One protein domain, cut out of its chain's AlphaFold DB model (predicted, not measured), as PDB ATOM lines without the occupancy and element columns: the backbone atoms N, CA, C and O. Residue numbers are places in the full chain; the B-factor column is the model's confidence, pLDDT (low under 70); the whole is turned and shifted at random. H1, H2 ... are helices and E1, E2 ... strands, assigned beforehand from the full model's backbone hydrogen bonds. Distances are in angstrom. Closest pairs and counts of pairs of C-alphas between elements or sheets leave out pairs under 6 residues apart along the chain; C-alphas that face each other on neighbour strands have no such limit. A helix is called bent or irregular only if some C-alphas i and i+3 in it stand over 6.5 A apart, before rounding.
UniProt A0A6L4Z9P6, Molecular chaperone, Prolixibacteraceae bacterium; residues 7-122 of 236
ATOM      1  N   THR A   7       9.685  47.446 -20.343       83.81
ATOM      2  CA  THR A   7       9.242  46.295 -21.144       83.81
ATOM      3  C   THR A   7      10.230  45.128 -21.093       83.81
ATOM      4  O   THR A   7       9.780  44.016 -20.809       83.81
ATOM      5  N   PRO A   8      11.551  45.317 -21.295       81.06
ATOM      6  CA  PRO A   8      12.504  44.208 -21.243       81.06
ATOM      7  C   PRO A   8      12.508  43.504 -19.879       81.06
ATOM      8  O   PRO A   8      12.540  42.275 -19.810       81.06
ATOM      9  N   HIS A   9      12.381  44.264 -18.787       82.94
ATOM     10  CA  HIS A   9      12.298  43.713 -17.431       82.94
ATOM     11  C   HIS A   9      11.005  42.918 -17.201       82.94
ATOM     12  O   HIS A   9      11.032  41.842 -16.595       82.94
ATOM     13  N   LEU A  10       9.872  43.423 -17.699       85.69
ATOM     14  CA  LEU A  10       8.585  42.735 -17.617       85.69
ATOM     15  C   LEU A  10       8.601  41.421 -18.409       85.69
ATOM     16  O   LEU A  10       8.179  40.389 -17.882       85.69
ATOM     17  N   LEU A  11       9.121  41.452 -19.639       85.88
ATOM     18  CA  LEU A  11       9.265  40.267 -20.487       85.88
ATOM     19  C   LEU A  11      10.164  39.226 -19.821       85.88
ATOM     20  O   LEU A  11       9.768  38.067 -19.715       85.88
ATOM     21  N   HIS A  12      11.310  39.646 -19.277       83.75
ATOM     22  CA  HIS A  12      12.203  38.746 -18.550       83.75
ATOM     23  C   HIS A  12      11.498  38.068 -17.365       83.75
ATOM     24  O   HIS A  12      11.601  36.856 -17.182       83.75
ATOM     25  N   LYS A  13      10.707  38.823 -16.591       86.75
ATOM     26  CA  LYS A  13       9.925  38.276 -15.472       86.75
ATOM     27  C   LYS A  13       8.854  37.283 -15.931       86.75
ATOM     28  O   LYS A  13       8.591  36.299 -15.239       86.75
ATOM     29  N   PHE A  14       8.217  37.524 -17.075       87.94
ATOM     30  CA  PHE A  14       7.249  36.586 -17.643       87.94
ATOM     31  C   PHE A  14       7.910  35.313 -18.163       87.94
ATOM     32  O   PHE A  14       7.379  34.238 -17.907       87.94
ATOM     33  N   GLU A  15       9.073  35.402 -18.800       85.25
ATOM     34  CA  GLU A  15       9.821  34.224 -19.259       85.25
ATOM     35  C   GLU A  15      10.357  33.382 -18.093       85.25
ATOM     36  O   GLU A  15      10.319  32.156 -18.156       85.25
ATOM     37  N   GLN A  16      10.757  34.007 -16.978       87.12
ATOM     38  CA  GLN A  16      11.096  33.277 -15.747       87.12
ATOM     39  C   GLN A  16       9.891  32.529 -15.156       87.12
ATOM     40  O   GLN A  16      10.038  31.432 -14.621       87.12
ATOM     41  N   LYS A  17       8.695  33.129 -15.222       89.88
ATOM     42  CA  LYS A  17       7.461  32.537 -14.685       89.88
ATOM     43  C   LYS A  17       6.872  31.459 -15.603       89.88
ATOM     44  O   LYS A  17       6.243  30.525 -15.113       89.88
ATOM     45  N   TYR A  18       7.035  31.609 -16.914       87.25
ATOM     46  CA  TYR A  18       6.487  30.727 -17.941       87.25
ATOM     47  C   TYR A  18       7.626  30.152 -18.785       87.25
ATOM     48  O   TYR A  18       7.858  30.594 -19.906       87.25
ATOM     49  N   THR A  19       8.313  29.142 -18.255       81.69
ATOM     50  CA  THR A  19       9.511  28.540 -18.866       81.69
ATOM     51  C   THR A  19       9.274  27.896 -20.235       81.69
ATOM     52  O   THR A  19      10.215  27.742 -21.006       81.69
ATOM     53  N   GLU A  20       8.030  27.546 -20.568       86.06
ATOM     54  CA  GLU A  20       7.650  26.981 -21.872       86.06
ATOM     55  C   GLU A  20       7.323  28.046 -22.934       86.06
ATOM     56  O   GLU A  20       7.048  27.710 -24.086       86.06
ATOM     57  N   LYS A  21       7.307  29.335 -22.569       83.81
ATOM     58  CA  LYS A  21       6.905  30.427 -23.464       83.81
ATOM     59  C   LYS A  21       8.060  31.390 -23.688       83.81
ATOM     60  O   LYS A  21       8.719  31.820 -22.747       83.81
ATOM     61  N   ARG A  22       8.257  31.785 -24.946       78.19
ATOM     62  CA  ARG A  22       9.188  32.845 -25.345       78.19
ATOM     63  C   ARG A  22       8.400  34.010 -25.924       78.19
ATOM     64  O   ARG A  22       7.493  33.795 -26.726       78.19
ATOM     65  N   PHE A  23       8.762  35.228 -25.543       82.62
ATOM     66  CA  PHE A  23       8.162  36.437 -26.093       82.62
ATOM     67  C   PHE A  23       9.095  37.042 -27.139       82.62
ATOM     68  O   PHE A  23      10.277  37.265 -26.887       82.62
ATOM     69  N   VAL A  24       8.559  37.311 -28.322       81.12
ATOM     70  CA  VAL A  24       9.276  37.952 -29.429       81.12
ATOM     71  C   VAL A  24       8.487  39.171 -29.881       81.12
ATOM     72  O   VAL A  24       7.257  39.195 -29.764       81.12
ATOM     73  N   ARG A  25       9.184  40.205 -30.355       84.81
ATOM     74  CA  ARG A  25       8.525  41.368 -30.951       84.81
ATOM     75  C   ARG A  25       8.099  41.010 -32.381       84.81
ATOM     76  O   ARG A  25       8.668  40.128 -33.016       84.81
ATOM     77  N   VAL A  26       7.051  41.661 -32.884       81.69
ATOM     78  CA  VAL A  26       6.462  41.327 -34.200       81.69
ATOM     79  C   VAL A  26       7.394  41.708 -35.357       81.69
ATOM     80  O   VAL A  26       7.328  41.114 -36.423       81.69
ATOM     81  N   ASP A  27       8.282  42.677 -35.142       79.62
ATOM     82  CA  ASP A  27       9.311  43.113 -36.091       79.62
ATOM     83  C   ASP A  27      10.614  42.296 -35.992       79.62
ATOM     84  O   ASP A  27      11.590  42.607 -36.680       79.62
ATOM     85  N   SER A  28      10.658  41.273 -35.126       78.00
ATOM     86  CA  SER A  28      11.881  40.514 -34.853       78.00
ATOM     87  C   SER A  28      12.316  39.606 -35.999       78.00
ATOM     88  O   SER A  28      13.511  39.382 -36.188       78.00
ATOM     89  N   ASP A  29      11.346  39.072 -36.733       80.06
ATOM     90  CA  ASP A  29      11.551  38.184 -37.872       80.06
ATOM     91  C   ASP A  29      10.324  38.239 -38.797       80.06
ATOM     92  O   ASP A  29       9.331  38.909 -38.498       80.06
ATOM     93  N   VAL A  30      10.385  37.546 -39.929       77.81
ATOM     94  CA  VAL A  30       9.242  37.368 -40.825       77.81
ATOM     95  C   VAL A  30       8.161  36.508 -40.166       77.81
ATOM     96  O   VAL A  30       8.444  35.638 -39.339       77.81
ATOM     97  N   VAL A  31       6.899  36.748 -40.531       74.06
ATOM     98  CA  VAL A  31       5.722  36.113 -39.906       74.06
ATOM     99  C   VAL A  31       5.805  34.585 -39.956       74.06
ATOM    100  O   VAL A  31       5.411  33.901 -39.009       74.06
ATOM    101  N   GLU A  32       6.366  34.060 -41.038       68.19
ATOM    102  CA  GLU A  32       6.585  32.642 -41.294       68.19
ATOM    103  C   GLU A  32       7.552  31.994 -40.289       68.19
ATOM    104  O   GLU A  32       7.339  30.843 -39.921       68.19
ATOM    105  N   ASN A  33       8.554  32.728 -39.793       71.88
ATOM    106  CA  ASN A  33       9.505  32.238 -38.785       71.88
ATOM    107  C   ASN A  33       9.038  32.529 -37.355       71.88
ATOM    108  O   ASN A  33       9.349  31.779 -36.427       71.88
ATOM    109  N   LEU A  34       8.255  33.599 -37.156       69.56
ATOM    110  CA  LEU A  34       7.622  33.882 -35.862       69.56
ATOM    111  C   LEU A  34       6.679  32.745 -35.445       69.56
ATOM    112  O   LEU A  34       6.565  32.435 -34.257       69.56
ATOM    113  N   VAL A  35       6.037  32.095 -36.420       67.88
ATOM    114  CA  VAL A  35       5.218  30.900 -36.215       67.88
ATOM    115  C   VAL A  35       5.875  29.730 -36.932       67.88
ATOM    116  O   VAL A  35       5.569  29.473 -38.089       67.88
ATOM    117  N   HIS A  36       6.743  29.001 -36.226       61.78
ATOM    118  CA  HIS A  36       7.389  27.792 -36.739       61.78
ATOM    119  C   HIS A  36       6.326  26.783 -37.196       61.78
ATOM    120  O   HIS A  36       5.731  26.071 -36.386       61.78
ATOM    121  N   LYS A  37       6.060  26.747 -38.502       62.16
ATOM    122  CA  LYS A  37       5.269  25.696 -39.137       62.16
ATOM    123  C   LYS A  37       6.232  24.577 -39.510       62.16
ATOM    124  O   LYS A  37       7.302  24.842 -40.054       62.16
ATOM    125  N   GLU A  38       5.853  23.334 -39.227       52.47
ATOM    126  CA  GLU A  38       6.680  22.153 -39.521       52.47
ATOM    127  C   GLU A  38       7.001  22.002 -41.027       52.47
ATOM    128  O   GLU A  38       7.980  21.357 -41.385       52.47
ATOM    129  N   ASP A  39       6.250  22.690 -41.898       48.72
ATOM    130  CA  ASP A  39       6.459  22.788 -43.349       48.72
ATOM    131  C   ASP A  39       7.234  24.055 -43.771       48.72
ATOM    132  O   ASP A  39       6.806  24.819 -44.644       48.72
ATOM    133  N   THR A  40       8.395  24.313 -43.170       50.78
ATOM    134  CA  THR A  40       9.328  25.303 -43.734       50.78
ATOM    135  C   THR A  40       9.882  24.752 -45.048       50.78
ATOM    136  O   THR A  40      10.474  23.673 -45.117       50.78
ATOM    137  N   SER A  41       9.598  25.456 -46.141       50.84
ATOM    138  CA  SER A  41       9.899  24.998 -47.495       50.84
ATOM    139  C   SER A  41      11.415  24.867 -47.672       50.84
ATOM    140  O   SER A  41      12.125  25.863 -47.637       50.84
ATOM    141  N   LYS A  42      11.902  23.642 -47.903       49.44
ATOM    142  CA  LYS A  42      13.320  23.237 -48.029       49.44
ATOM    143  C   LYS A  42      14.074  23.785 -49.262       49.44
ATOM    144  O   LYS A  42      14.907  23.083 -49.826       49.44
ATOM    145  N   ASN A  43      13.786  25.004 -49.707       54.88
ATOM    146  CA  ASN A  43      14.465  25.655 -50.832       54.88
ATOM    147  C   ASN A  43      15.224  26.902 -50.362       54.88
ATOM    148  O   ASN A  43      15.130  27.963 -50.980       54.88
ATOM    149  N   ASP A  44      15.953  26.783 -49.254       63.34
ATOM    150  CA  ASP A  44      16.892  27.821 -48.856       63.34
ATOM    151  C   ASP A  44      18.130  27.754 -49.749       63.34
ATOM    152  O   ASP A  44      18.683  26.681 -50.003       63.34
ATOM    153  N   LEU A  45      18.557  28.918 -50.240       70.56
ATOM    154  CA  LEU A  45      19.840  29.054 -50.923       70.56
ATOM    155  C   LEU A  45      20.964  28.547 -50.020       70.56
ATOM    156  O   LEU A  45      20.938  28.751 -48.799       70.56
ATOM    157  N   THR A  46      21.989  27.955 -50.632       78.81
ATOM    158  CA  THR A  46      23.213  27.634 -49.897       78.81
ATOM    159  C   THR A  46      23.857  28.919 -49.376       78.81
ATOM    160  O   THR A  46      23.657  30.007 -49.924       78.81
ATOM    161  N   TRP A  47      24.649  28.807 -48.310       75.44
ATOM    162  CA  TRP A  47      25.355  29.955 -47.738       75.44
ATOM    163  C   TRP A  47      26.199  30.698 -48.790       75.44
ATOM    164  O   TRP A  47      26.141  31.922 -48.866       75.44
ATOM    165  N   GLU A  48      26.860  29.960 -49.685       77.12
ATOM    166  CA  GLU A  48      27.652  30.516 -50.793       77.12
ATOM    167  C   GLU A  48      26.794  31.332 -51.778       77.12
ATOM    168  O   GLU A  48      27.183  32.414 -52.214       77.12
ATOM    169  N   GLN A  49      25.588  30.856 -52.102       78.81
ATOM    170  CA  GLN A  49      24.660  31.580 -52.976       78.81
ATOM    171  C   GLN A  49      24.117  32.850 -52.308       78.81
ATOM    172  O   GLN A  49      23.950  33.878 -52.971       78.81
ATOM    173  N   LYS A  50      23.850  32.799 -50.995       83.12
ATOM    174  CA  LYS A  50      23.443  33.980 -50.220       83.12
ATOM    175  C   LYS A  50      24.559  35.022 -50.200       83.12
ATOM    176  O   LYS A  50      24.296  36.205 -50.423       83.12
ATOM    177  N   GLU A  51      25.796  34.593 -49.980       82.44
ATOM    178  CA  GLU A  51      26.962  35.477 -49.978       82.44
ATOM    179  C   GLU A  51      27.188  36.118 -51.354       82.44
ATOM    180  O   GLU A  51      27.465  37.312 -51.439       82.44
ATOM    181  N   GLU A  52      26.956  35.379 -52.443       82.12
ATOM    182  CA  GLU A  52      27.074  35.917 -53.801       82.12
ATOM    183  C   GLU A  52      26.026  36.997 -54.122       82.12
ATOM    184  O   GLU A  52      26.330  37.974 -54.808       82.12
ATOM    185  N   LEU A  53      24.786  36.850 -53.649       85.44
ATOM    186  CA  LEU A  53      23.711  37.802 -53.959       85.44
ATOM    187  C   LEU A  53      23.651  38.988 -52.988       85.44
ATOM    188  O   LEU A  53      23.143  40.053 -53.355       85.44
ATOM    189  N   SER A  54      24.186  38.831 -51.775       87.88
ATOM    190  CA  SER A  54      24.188  39.859 -50.725       87.88
ATOM    191  C   SER A  54      24.708  41.229 -51.195       87.88
ATOM    192  O   SER A  54      24.018  42.225 -50.947       87.88
ATOM    193  N   PRO A  55      25.833  41.333 -51.939       90.12
ATOM    194  CA  PRO A  55      26.368  42.617 -52.388       90.12
ATOM    195  C   PRO A  55      25.391  43.437 -53.236       90.12
ATOM    196  O   PRO A  55      25.396  44.661 -53.148       90.12
ATOM    197  N   ILE A  56      24.521  42.794 -54.023       88.75
ATOM    198  CA  ILE A  56      23.562  43.487 -54.900       88.75
ATOM    199  C   ILE A  56      22.571  44.304 -54.067       88.75
ATOM    200  O   ILE A  56      22.321  45.476 -54.356       88.75
ATOM    201  N   PHE A  57      22.002  43.678 -53.035       88.56
ATOM    202  CA  PHE A  57      20.992  44.301 -52.181       88.56
ATOM    203  C   PHE A  57      21.622  45.197 -51.114       88.56
ATOM    204  O   PHE A  57      21.054  46.234 -50.773       88.56
ATOM    205  N   GLN A  58      22.829  44.870 -50.649       89.31
ATOM    206  CA  GLN A  58      23.579  45.733 -49.741       89.31
ATOM    207  C   GLN A  58      23.953  47.061 -50.418       89.31
ATOM    208  O   GLN A  58      23.853  48.115 -49.799       89.31
ATOM    209  N   ALA A  59      24.278  47.039 -51.715       89.12
ATOM    210  CA  ALA A  59      24.662  48.225 -52.478       89.12
ATOM    211  C   ALA A  59      23.545  49.265 -52.672       89.12
ATOM    212  O   ALA A  59      23.833  50.426 -52.970       89.12
ATOM    213  N   VAL A  60      22.276  48.863 -52.546       88.12
ATOM    214  CA  VAL A  60      21.117  49.769 -52.651       88.12
ATOM    215  C   VAL A  60      20.627  50.275 -51.294       88.12
ATOM    216  O   VAL A  60      19.767  51.166 -51.245       88.12
ATOM    217  N   CYS A  61      21.162  49.727 -50.202       86.69
ATOM    218  CA  CYS A  61      20.874  50.185 -48.849       86.69
ATOM    219  C   CYS A  61      21.558  51.536 -48.574       86.69
ATOM    220  O   CYS A  61      22.616  51.816 -49.134       86.69
ATOM    221  N   PRO A  62      20.961  52.396 -47.734       83.62
ATOM    222  CA  PRO A  62      21.588  53.650 -47.345       83.62
ATOM    223  C   PRO A  62      22.812  53.386 -46.458       83.62
ATOM    224  O   PRO A  62      22.730  52.649 -45.476       83.62
ATOM    225  N   GLU A  63      23.934  54.016 -46.796       79.38
ATOM    226  CA  GLU A  63      25.148  54.023 -45.977       79.38
ATOM    227  C   GLU A  63      25.020  55.113 -44.902       79.38
ATOM    228  O   GLU A  63      25.397  56.265 -45.118       79.38
ATOM    229  N   ASN A  64      24.460  54.759 -43.743       73.81
ATOM    230  CA  ASN A  64      24.303  55.672 -42.608       73.81
ATOM    231  C   ASN A  64      25.075  55.158 -41.387       73.81
ATOM    232  O   ASN A  64      25.330  53.967 -41.246       73.81
ATOM    233  N   LYS A  65      25.418  56.067 -40.467       68.19
ATOM    234  CA  LYS A  65      26.098  55.710 -39.210       68.19
ATOM    235  C   LYS A  65      25.172  55.042 -38.191       68.19
ATOM    236  O   LYS A  65      25.661  54.409 -37.268       68.19
ATOM    237  N   ASP A  66      23.861  55.179 -38.366       74.56
ATOM    238  CA  ASP A  66      22.875  54.752 -37.370       74.56
ATOM    239  C   ASP A  66      22.494  53.269 -37.496       74.56
ATOM    240  O   ASP A  66      22.177  52.631 -36.492       74.56
ATOM    241  N   TYR A  67      22.540  52.711 -38.714       81.38
ATOM    242  CA  TYR A  67      22.076  51.355 -39.009       81.38
ATOM    243  C   TYR A  67      23.001  50.624 -39.980       81.38
ATOM    244  O   TYR A  67      23.453  51.207 -40.964       81.38
ATOM    245  N   TYR A  68      23.200  49.327 -39.750       83.75
ATOM    246  CA  TYR A  68      23.861  48.425 -40.695       83.75
ATOM    247  C   TYR A  68      22.882  47.360 -41.184       83.75
ATOM    248  O   TYR A  68      22.157  46.777 -40.381       83.75
ATOM    249  N   PHE A  69      22.876  47.086 -42.489       87.81
ATOM    250  CA  PHE A  69      22.003  46.082 -43.093       87.81
ATOM    251  C   PHE A  69      22.755  44.769 -43.319       87.81
ATOM    252  O   PHE A  69      23.725  44.719 -44.076       87.81
ATOM    253  N   ILE A  70      22.267  43.703 -42.691       86.81
ATOM    254  CA  ILE A  70      22.650  42.318 -42.962       86.81
ATOM    255  C   ILE A  70      21.635  41.768 -43.958       86.81
ATOM    256  O   ILE A  70      20.445  41.720 -43.660       86.81
ATOM    257  N   VAL A  71      22.078  41.384 -45.150       88.62
ATOM    258  CA  VAL A  71      21.179  40.804 -46.153       88.62
ATOM    259  C   VAL A  71      20.992  39.321 -45.854       88.62
ATOM    260  O   VAL A  71      21.967  38.587 -45.720       88.62
ATOM    261  N   ASP A  72      19.740  38.888 -45.771       87.88
ATOM    262  CA  ASP A  72      19.368  37.478 -45.717       87.88
ATOM    263  C   ASP A  72      18.347  37.176 -46.818       87.88
ATOM    264  O   ASP A  72      17.652  38.056 -47.329       87.88
ATOM    265  N   PHE A  73      18.269  35.912 -47.205       87.31
ATOM    266  CA  PHE A  73      17.369  35.434 -48.241       87.31
ATOM    267  C   PHE A  73      16.488  34.353 -47.654       87.31
ATOM    268  O   PHE A  73      16.986  33.348 -47.140       87.31
ATOM    269  N   GLN A  74      15.185  34.570 -47.757       84.50
ATOM    270  CA  GLN A  74      14.178  33.643 -47.271       84.50
ATOM    271  C   GLN A  74      13.049  33.544 -48.290       84.50
ATOM    272  O   GLN A  74      12.916  34.363 -49.203       84.50
ATOM    273  N   ASN A  75      12.228  32.516 -48.149       84.12
ATOM    274  CA  ASN A  75      11.078  32.305 -49.004       84.12
ATOM    275  C   ASN A  75       9.799  32.698 -48.257       84.12
ATOM    276  O   ASN A  75       9.343  31.967 -47.384       84.12
ATOM    277  N   LEU A  76       9.206  33.833 -48.639       81.62
ATOM    278  CA  LEU A  76       7.959  34.347 -48.046       81.62
ATOM    279  C   LEU A  76       6.738  34.078 -48.947       81.62
ATOM    280  O   LEU A  76       5.698  34.721 -48.824       81.62
ATOM    281  N   GLY A  77       6.874  33.156 -49.909       82.44
ATOM    282  CA  GLY A  77       5.864  32.874 -50.929       82.44
ATOM    283  C   GLY A  77       5.778  33.942 -52.028       82.44
ATOM    284  O   GLY A  77       6.328  35.033 -51.921       82.44
ATOM    285  N   GLU A  78       5.077  33.643 -53.123       85.12
ATOM    286  CA  GLU A  78       5.030  34.538 -54.297       85.12
ATOM    287  C   GLU A  78       4.246  35.837 -54.053       85.12
ATOM    288  O   GLU A  78       4.542  36.854 -54.677       85.12
ATOM    289  N   ASN A  79       3.286  35.805 -53.123       84.62
ATOM    290  CA  ASN A  79       2.448  36.948 -52.741       84.62
ATOM    291  C   ASN A  79       2.976  37.705 -51.510       84.62
ATOM    292  O   ASN A  79       2.382  38.707 -51.111       84.62
ATOM    293  N   GLY A  80       4.041  37.210 -50.872       83.88
ATOM    294  CA  GLY A  80       4.662  37.872 -49.728       83.88
ATOM    295  C   GLY A  80       5.410  39.136 -50.145       83.88
ATOM    296  O   GLY A  80       5.710  39.343 -51.320       83.88
ATOM    297  N   SER A  81       5.762  39.986 -49.185       87.69
ATOM    298  CA  SER A  81       6.542  41.192 -49.475       87.69
ATOM    299  C   SER A  81       7.878  40.846 -50.162       87.69
ATOM    300  O   SER A  81       8.535  39.884 -49.762       87.69
ATOM    301  N   PRO A  82       8.315  41.611 -51.183       90.25
ATOM    302  CA  PRO A  82       9.565  41.346 -51.902       90.25
ATOM    303  C   PRO A  82      10.809  41.519 -51.030       90.25
ATOM    304  O   PRO A  82      11.780  40.785 -51.187       90.25
ATOM    305  N   ILE A  83      10.789  42.516 -50.145       92.81
ATOM    306  CA  ILE A  83      11.847  42.803 -49.182       92.81
ATOM    307  C   ILE A  83      11.177  43.182 -47.862       92.81
ATOM    308  O   ILE A  83      10.253  43.999 -47.848       92.81
ATOM    309  N   VAL A  84      11.649  42.596 -46.765       90.38
ATOM    310  CA  VAL A  84      11.207  42.894 -45.399       90.38
ATOM    311  C   VAL A  84      12.426  43.282 -44.577       90.38
ATOM    312  O   VAL A  84      13.465  42.638 -44.670       90.38
ATOM    313  N   ILE A  85      12.312  44.341 -43.781       91.19
ATOM    314  CA  ILE A  85      13.348  44.704 -42.812       91.19
ATOM    315  C   ILE A  85      12.902  44.181 -41.451       91.19
ATOM    316  O   ILE A  85      11.802  44.506 -41.007       91.19
ATOM    317  N   THR A  86      13.745  43.382 -40.808       87.88
ATOM    318  CA  THR A  86      13.511  42.827 -39.471       87.88
ATOM    319  C   THR A  86      14.643  43.223 -38.529       87.88
ATOM    320  O   THR A  86      15.734  43.625 -38.951       87.88
ATOM    321  N   ARG A  87      14.382  43.163 -37.223       84.06
ATOM    322  CA  ARG A  87      15.345  43.534 -36.178       84.06
ATOM    323  C   ARG A  87      15.618  42.333 -35.295       84.06
ATOM    324  O   ARG A  87      14.759  41.960 -34.508       84.06
ATOM    325  N   SER A  88      16.818  41.762 -35.367       83.81
ATOM    326  CA  SER A  88      17.145  40.578 -34.563       83.81
ATOM    327  C   SER A  88      16.847  40.799 -33.074       83.81
ATOM    328  O   SER A  88      17.430  41.671 -32.422       83.81
ATOM    329  N   GLU A  89      15.948  39.978 -32.523       82.25
ATOM    330  CA  GLU A  89      15.548  40.052 -31.113       82.25
ATOM    331  C   GLU A  89      16.728  39.776 -30.181       82.25
ATOM    332  O   GLU A  89      16.828  40.371 -29.112       82.25
ATOM    333  N   PHE A  90      17.663  38.923 -30.602       80.69
ATOM    334  CA  PHE A  90      18.883  38.657 -29.849       80.69
ATOM    335  C   PHE A  90      19.730  39.922 -29.686       80.69
ATOM    336  O   PHE A  90      20.129  40.257 -28.570       80.69
ATOM    337  N   MET A  91      19.949  40.659 -30.779       77.50
ATOM    338  CA  MET A  91      20.729  41.899 -30.752       77.50
ATOM    339  C   MET A  91      20.021  42.984 -29.942       77.50
ATOM    340  O   MET A  91      20.663  43.671 -29.149       77.50
ATOM    341  N   ARG A  92      18.689  43.089 -30.059       80.44
ATOM    342  CA  ARG A  92      17.891  43.986 -29.211       80.44
ATOM    343  C   ARG A  92      17.994  43.626 -27.732       80.44
ATOM    344  O   ARG A  92      18.282  44.506 -26.934       80.44
ATOM    345  N   ARG A  93      17.845  42.352 -27.353       78.44
ATOM    346  CA  ARG A  93      17.981  41.910 -25.951       78.44
ATOM    347  C   ARG A  93      19.383  42.128 -25.403       78.44
ATOM    348  O   ARG A  93      19.525  42.512 -24.247       78.44
ATOM    349  N   MET A  94      20.408  41.903 -26.220       78.94
ATOM    350  CA  MET A  94      21.790  42.183 -25.841       78.94
ATOM    351  C   MET A  94      21.998  43.680 -25.593       78.94
ATOM    352  O   MET A  94      22.597  44.049 -24.584       78.94
ATOM    353  N   LYS A  95      21.449  44.539 -26.461       77.88
ATOM    354  CA  LYS A  95      21.481  45.996 -26.289       77.88
ATOM    355  C   LYS A  95      20.706  46.438 -25.041       77.88
ATOM    356  O   LYS A  95      21.270  47.158 -24.222       77.88
ATOM    357  N   ASP A  96      19.484  45.938 -24.842       77.56
ATOM    358  CA  ASP A  96      18.642  46.213 -23.665       77.56
ATOM    359  C   ASP A  96      19.360  45.790 -22.360       77.56
ATOM    360  O   ASP A  96      19.388  46.532 -21.371       77.56
ATOM    361  N   MET A  97      20.008  44.615 -22.363       73.50
ATOM    362  CA  MET A  97      20.790  44.107 -21.229       73.50
ATOM    363  C   MET A  97      22.046  44.948 -20.975       73.50
ATOM    364  O   MET A  97      22.351  45.244 -19.819       73.50
ATOM    365  N   SER A  98      22.747  45.372 -22.032       75.62
ATOM    366  CA  SER A  98      23.922  46.246 -21.931       75.62
ATOM    367  C   SER A  98      23.575  47.640 -21.414       75.62
ATOM    368  O   SER A  98      24.391  48.231 -20.716       75.62
ATOM    369  N   GLN A  99      22.396  48.172 -21.738       72.94
ATOM    370  CA  GLN A  99      21.936  49.465 -21.220       72.94
ATOM    371  C   GLN A  99      21.501  49.374 -19.751       72.94
ATOM    372  O   GLN A  99      21.639  50.338 -19.003       72.94
ATOM    373  N   SER A 100      21.007  48.208 -19.325       70.62
ATOM    374  CA  SER A 100      20.575  47.962 -17.943       70.62
ATOM    375  C   SER A 100      21.728  47.602 -16.991       70.62
ATOM    376  O   SER A 100      21.675  47.946 -15.810       70.62
ATOM    377  N   GLN A 101      22.780  46.921 -17.466       66.44
ATOM    378  CA  GLN A 101      24.020  46.718 -16.705       66.44
ATOM    379  C   GLN A 101      24.956  47.911 -16.928       66.44
ATOM    380  O   GLN A 101      25.726  47.931 -17.884       66.44
ATOM    381  N   GLY A 102      24.921  48.887 -16.018       62.16
ATOM    382  CA  GLY A 102      25.704  50.135 -16.062       62.16
ATOM    383  C   GLY A 102      27.240  50.007 -16.002       62.16
ATOM    384  O   GLY A 102      27.894  50.919 -15.508       62.16
ATOM    385  N   GLY A 103      27.822  48.891 -16.457       55.62
ATOM    386  CA  GLY A 103      29.256  48.594 -16.414       55.62
ATOM    387  C   GLY A 103      29.994  48.644 -17.756       55.62
ATOM    388  O   GLY A 103      31.219  48.669 -17.741       55.62
ATOM    389  N   MET A 104      29.313  48.677 -18.909       52.97
ATOM    390  CA  MET A 104      30.000  48.822 -20.202       52.97
ATOM    391  C   MET A 104      29.044  49.342 -21.289       52.97
ATOM    392  O   MET A 104      28.376  48.571 -21.971       52.97
ATOM    393  N   ASN A 105      29.018  50.660 -21.512       61.31
ATOM    394  CA  ASN A 105      28.245  51.312 -22.586       61.31
ATOM    395  C   ASN A 105      28.725  50.968 -24.016       61.31
ATOM    396  O   ASN A 105      28.295  51.586 -24.986       61.31
ATOM    397  N   MET A 106      29.601  49.972 -24.175       59.19
ATOM    398  CA  MET A 106      30.271  49.656 -25.437       59.19
ATOM    399  C   MET A 106      29.324  49.116 -26.519       59.19
ATOM    400  O   MET A 106      29.635  49.240 -27.696       59.19
ATOM    401  N   TYR A 107      28.161  48.573 -26.138       60.94
ATOM    402  CA  TYR A 107      27.123  48.108 -27.072       60.94
ATOM    403  C   TYR A 107      25.960  49.099 -27.256       60.94
ATOM    404  O   TYR A 107      25.135  48.915 -28.150       60.94
ATOM    405  N   GLY A 108      25.880  50.155 -26.436       62.53
ATOM    406  CA  GLY A 108      24.848  51.193 -26.549       62.53
ATOM    407  C   GLY A 108      25.070  52.123 -27.745       62.53
ATOM    408  O   GLY A 108      24.107  52.447 -28.443       62.53
ATOM    409  N   ASP A 109      26.338  52.460 -28.003       64.94
ATOM    410  CA  ASP A 109      26.801  53.306 -29.116       64.94
ATOM    411  C   ASP A 109      27.011  52.541 -30.434       64.94
ATOM    412  O   ASP A 109      27.373  53.138 -31.449       64.94
ATOM    413  N   LEU A 110      26.790  51.220 -30.457       69.31
ATOM    414  CA  LEU A 110      26.874  50.466 -31.704       69.31
ATOM    415  C   LEU A 110      25.671  50.781 -32.612       69.31
ATOM    416  O   LEU A 110      24.527  50.797 -32.127       69.31
ATOM    417  N   PRO A 111      25.910  50.970 -33.927       73.50
ATOM    418  CA  PRO A 111      24.851  51.092 -34.919       73.50
ATOM    419  C   PRO A 111      23.890  49.909 -34.831       73.50
ATOM    420  O   PRO A 111      24.296  48.767 -34.597       73.50
ATOM    421  N   GLU A 112      22.601  50.167 -35.014       77.38
ATOM    422  CA  GLU A 112      21.597  49.116 -34.920       77.38
ATOM    423  C   GLU A 112      21.670  48.209 -36.162       77.38
ATOM    424  O   GLU A 112      21.590  48.659 -37.305       77.38
ATOM    425  N   SER A 113      21.858  46.906 -35.939       83.25
ATOM    426  CA  SER A 113      21.896  45.912 -37.011       83.25
ATOM    427  C   SER A 113      20.475  45.547 -37.435       83.25
ATOM    428  O   SER A 113      19.695  45.024 -36.632       83.25
ATOM    429  N   LEU A 114      20.157  45.783 -38.698       88.62
ATOM    430  CA  LEU A 114      18.888  45.443 -39.321       88.62
ATOM    431  C   LEU A 114      19.106  44.301 -40.303       88.62
ATOM    432  O   LEU A 114      20.071  44.306 -41.063       88.62
ATOM    433  N   ASN A 115      18.190  43.346 -40.322       89.44
ATOM    434  CA  ASN A 115      18.190  42.283 -41.310       89.44
ATOM    435  C   ASN A 115      17.309  42.717 -42.478       89.44
ATOM    436  O   ASN A 115      16.147  43.069 -42.288       89.44
ATOM    437  N   LEU A 116      17.853  42.701 -43.688       91.12
ATOM    438  CA  LEU A 116      17.103  42.894 -44.917       91.12
ATOM    439  C   LEU A 116      16.841  41.520 -45.523       91.12
ATOM    440  O   LEU A 116      17.725  40.923 -46.132       91.12
ATOM    441  N   VAL A 117      15.624  41.026 -45.332       90.62
ATOM    442  CA  VAL A 117      15.174  39.726 -45.822       90.62
ATOM    443  C   VAL A 117      14.609  39.893 -47.229       90.62
ATOM    444  O   VAL A 117      13.597  40.569 -47.428       90.62
ATOM    445  N   VAL A 118      15.259  39.281 -48.216       90.75
ATOM    446  CA  VAL A 118      14.840  39.295 -49.622       90.75
ATOM    447  C   VAL A 118      14.049  38.030 -49.943       90.75
ATOM    448  O   VAL A 118      14.543  36.916 -49.765       90.75
ATOM    449  N   ASN A 119      12.840  38.205 -50.478       90.62
ATOM    450  CA  ASN A 119      11.964  37.111 -50.877       90.62
ATOM    451  C   ASN A 119      12.257  36.634 -52.304       90.62
ATOM    452  O   ASN A 119      11.810  37.234 -53.284       90.62
ATOM    453  N   LEU A 120      12.958  35.508 -52.426       86.88
ATOM    454  CA  LEU A 120      13.361  34.937 -53.719       86.88
ATOM    455  C   LEU A 120      12.183  34.503 -54.600       86.88
ATOM    456  O   LEU A 120      12.289  34.504 -55.828       86.88
ATOM    457  N   ASN A 121      11.052  34.145 -53.991       87.44
ATOM    458  CA  ASN A 121       9.885  33.681 -54.732       87.44
ATOM    459  C   ASN A 121       9.063  34.818 -55.333       87.44
ATOM    460  O   ASN A 121       8.291  34.579 -56.266       87.44
ATOM    461  N   HIS A 122       9.262  36.050 -54.866       91.94
ATOM    462  CA  HIS A 122       8.499  37.183 -55.353       91.94
ATOM    463  C   HIS A 122       8.849  37.516 -56.820       91.94
ATOM    464  O   HIS A 122      10.031  37.674 -57.153       91.94
TER     465      HIS A 122
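AT A GLANCE: This is residues 7 to 122 of the 236 residues of the protein "Molecular chaperone" of Prolixibacteraceae bacterium (UniProt A0A6L4Z9P6). A small sheet of three strands, E1, E3 and E2, has H3 slantwise over one face, while H4 runs away from one end of the sheet toward H1. Long links run before and after the short H2, residues 18 to 30 and residues 35 to 46, and residues 16 to 21, of which 16 and 17 belong to H1, stick out free of the rest. The printed part has 116 residues, with elements in the order H1 H2 H3 E1 E2 H4 E3; the sheet is mixed, in the order E1 E3 E2, and the class is mixed, helices and strands. It is only just loose, close to compact, with a radius of gyration of the C-alphas of 16.5 A and spans of 42 by 37 by 23 A.

IN THESE COORDINATES: E1, residues 67 to 74, is 21.1 A long; E3, residues 112 to 119, is 22.2 A and ends at C-alpha 119 (11.964, 37.111, -50.877). E2 is residues 83 to 86. H3, residues 47 to 58, is 16.0 A and only just irregular: C-alphas 52 and 55 are 6.9 A apart. H4, residues 89 to 100, is 16.2 A. H1, residues 7 to 17, is 15.3 A and begins at C-alpha 7 (9.242, 46.295, -21.144). H2 is residues 31 to 34.

HOW THE PARTS SIT: E1 and E3 are parallel at 27 degrees, with N 70 and O 114 2.8 A apart, within hydrogen-bond range. E3 and E2 are antiparallel at 148 degrees, with N 84 and O 117 at 2.9 A. In two layers, a helix on one face of a sheet, H3 is on the sheet at a height of 7.6 A; its closest C-alphas with E1 are Ser 54 and Val 71, 5.6 A. H4 only grazes the sheet with residues 91 to 95. H1 and H4 are close but not clearly touching, closest at C-alphas of Pro 8 and Asp 96, 6.9 A. H2 is not on the sheet and touches no helix. Every O i to N i+4 pair is within range in H1 and H4, 5 of 8 in H3; H2 is too short for one.

THE WHOLE: The two C-alphas farthest apart, Glu 78 and Gly 103, are 47.1 A apart. The printed part has no cut. The links H1 to H2, H2 to H3 and H4 to E3 are long. The model's pLDDT is under 70 at residue 32, residues 34 to 44, residue 65 and residues 101 to 110.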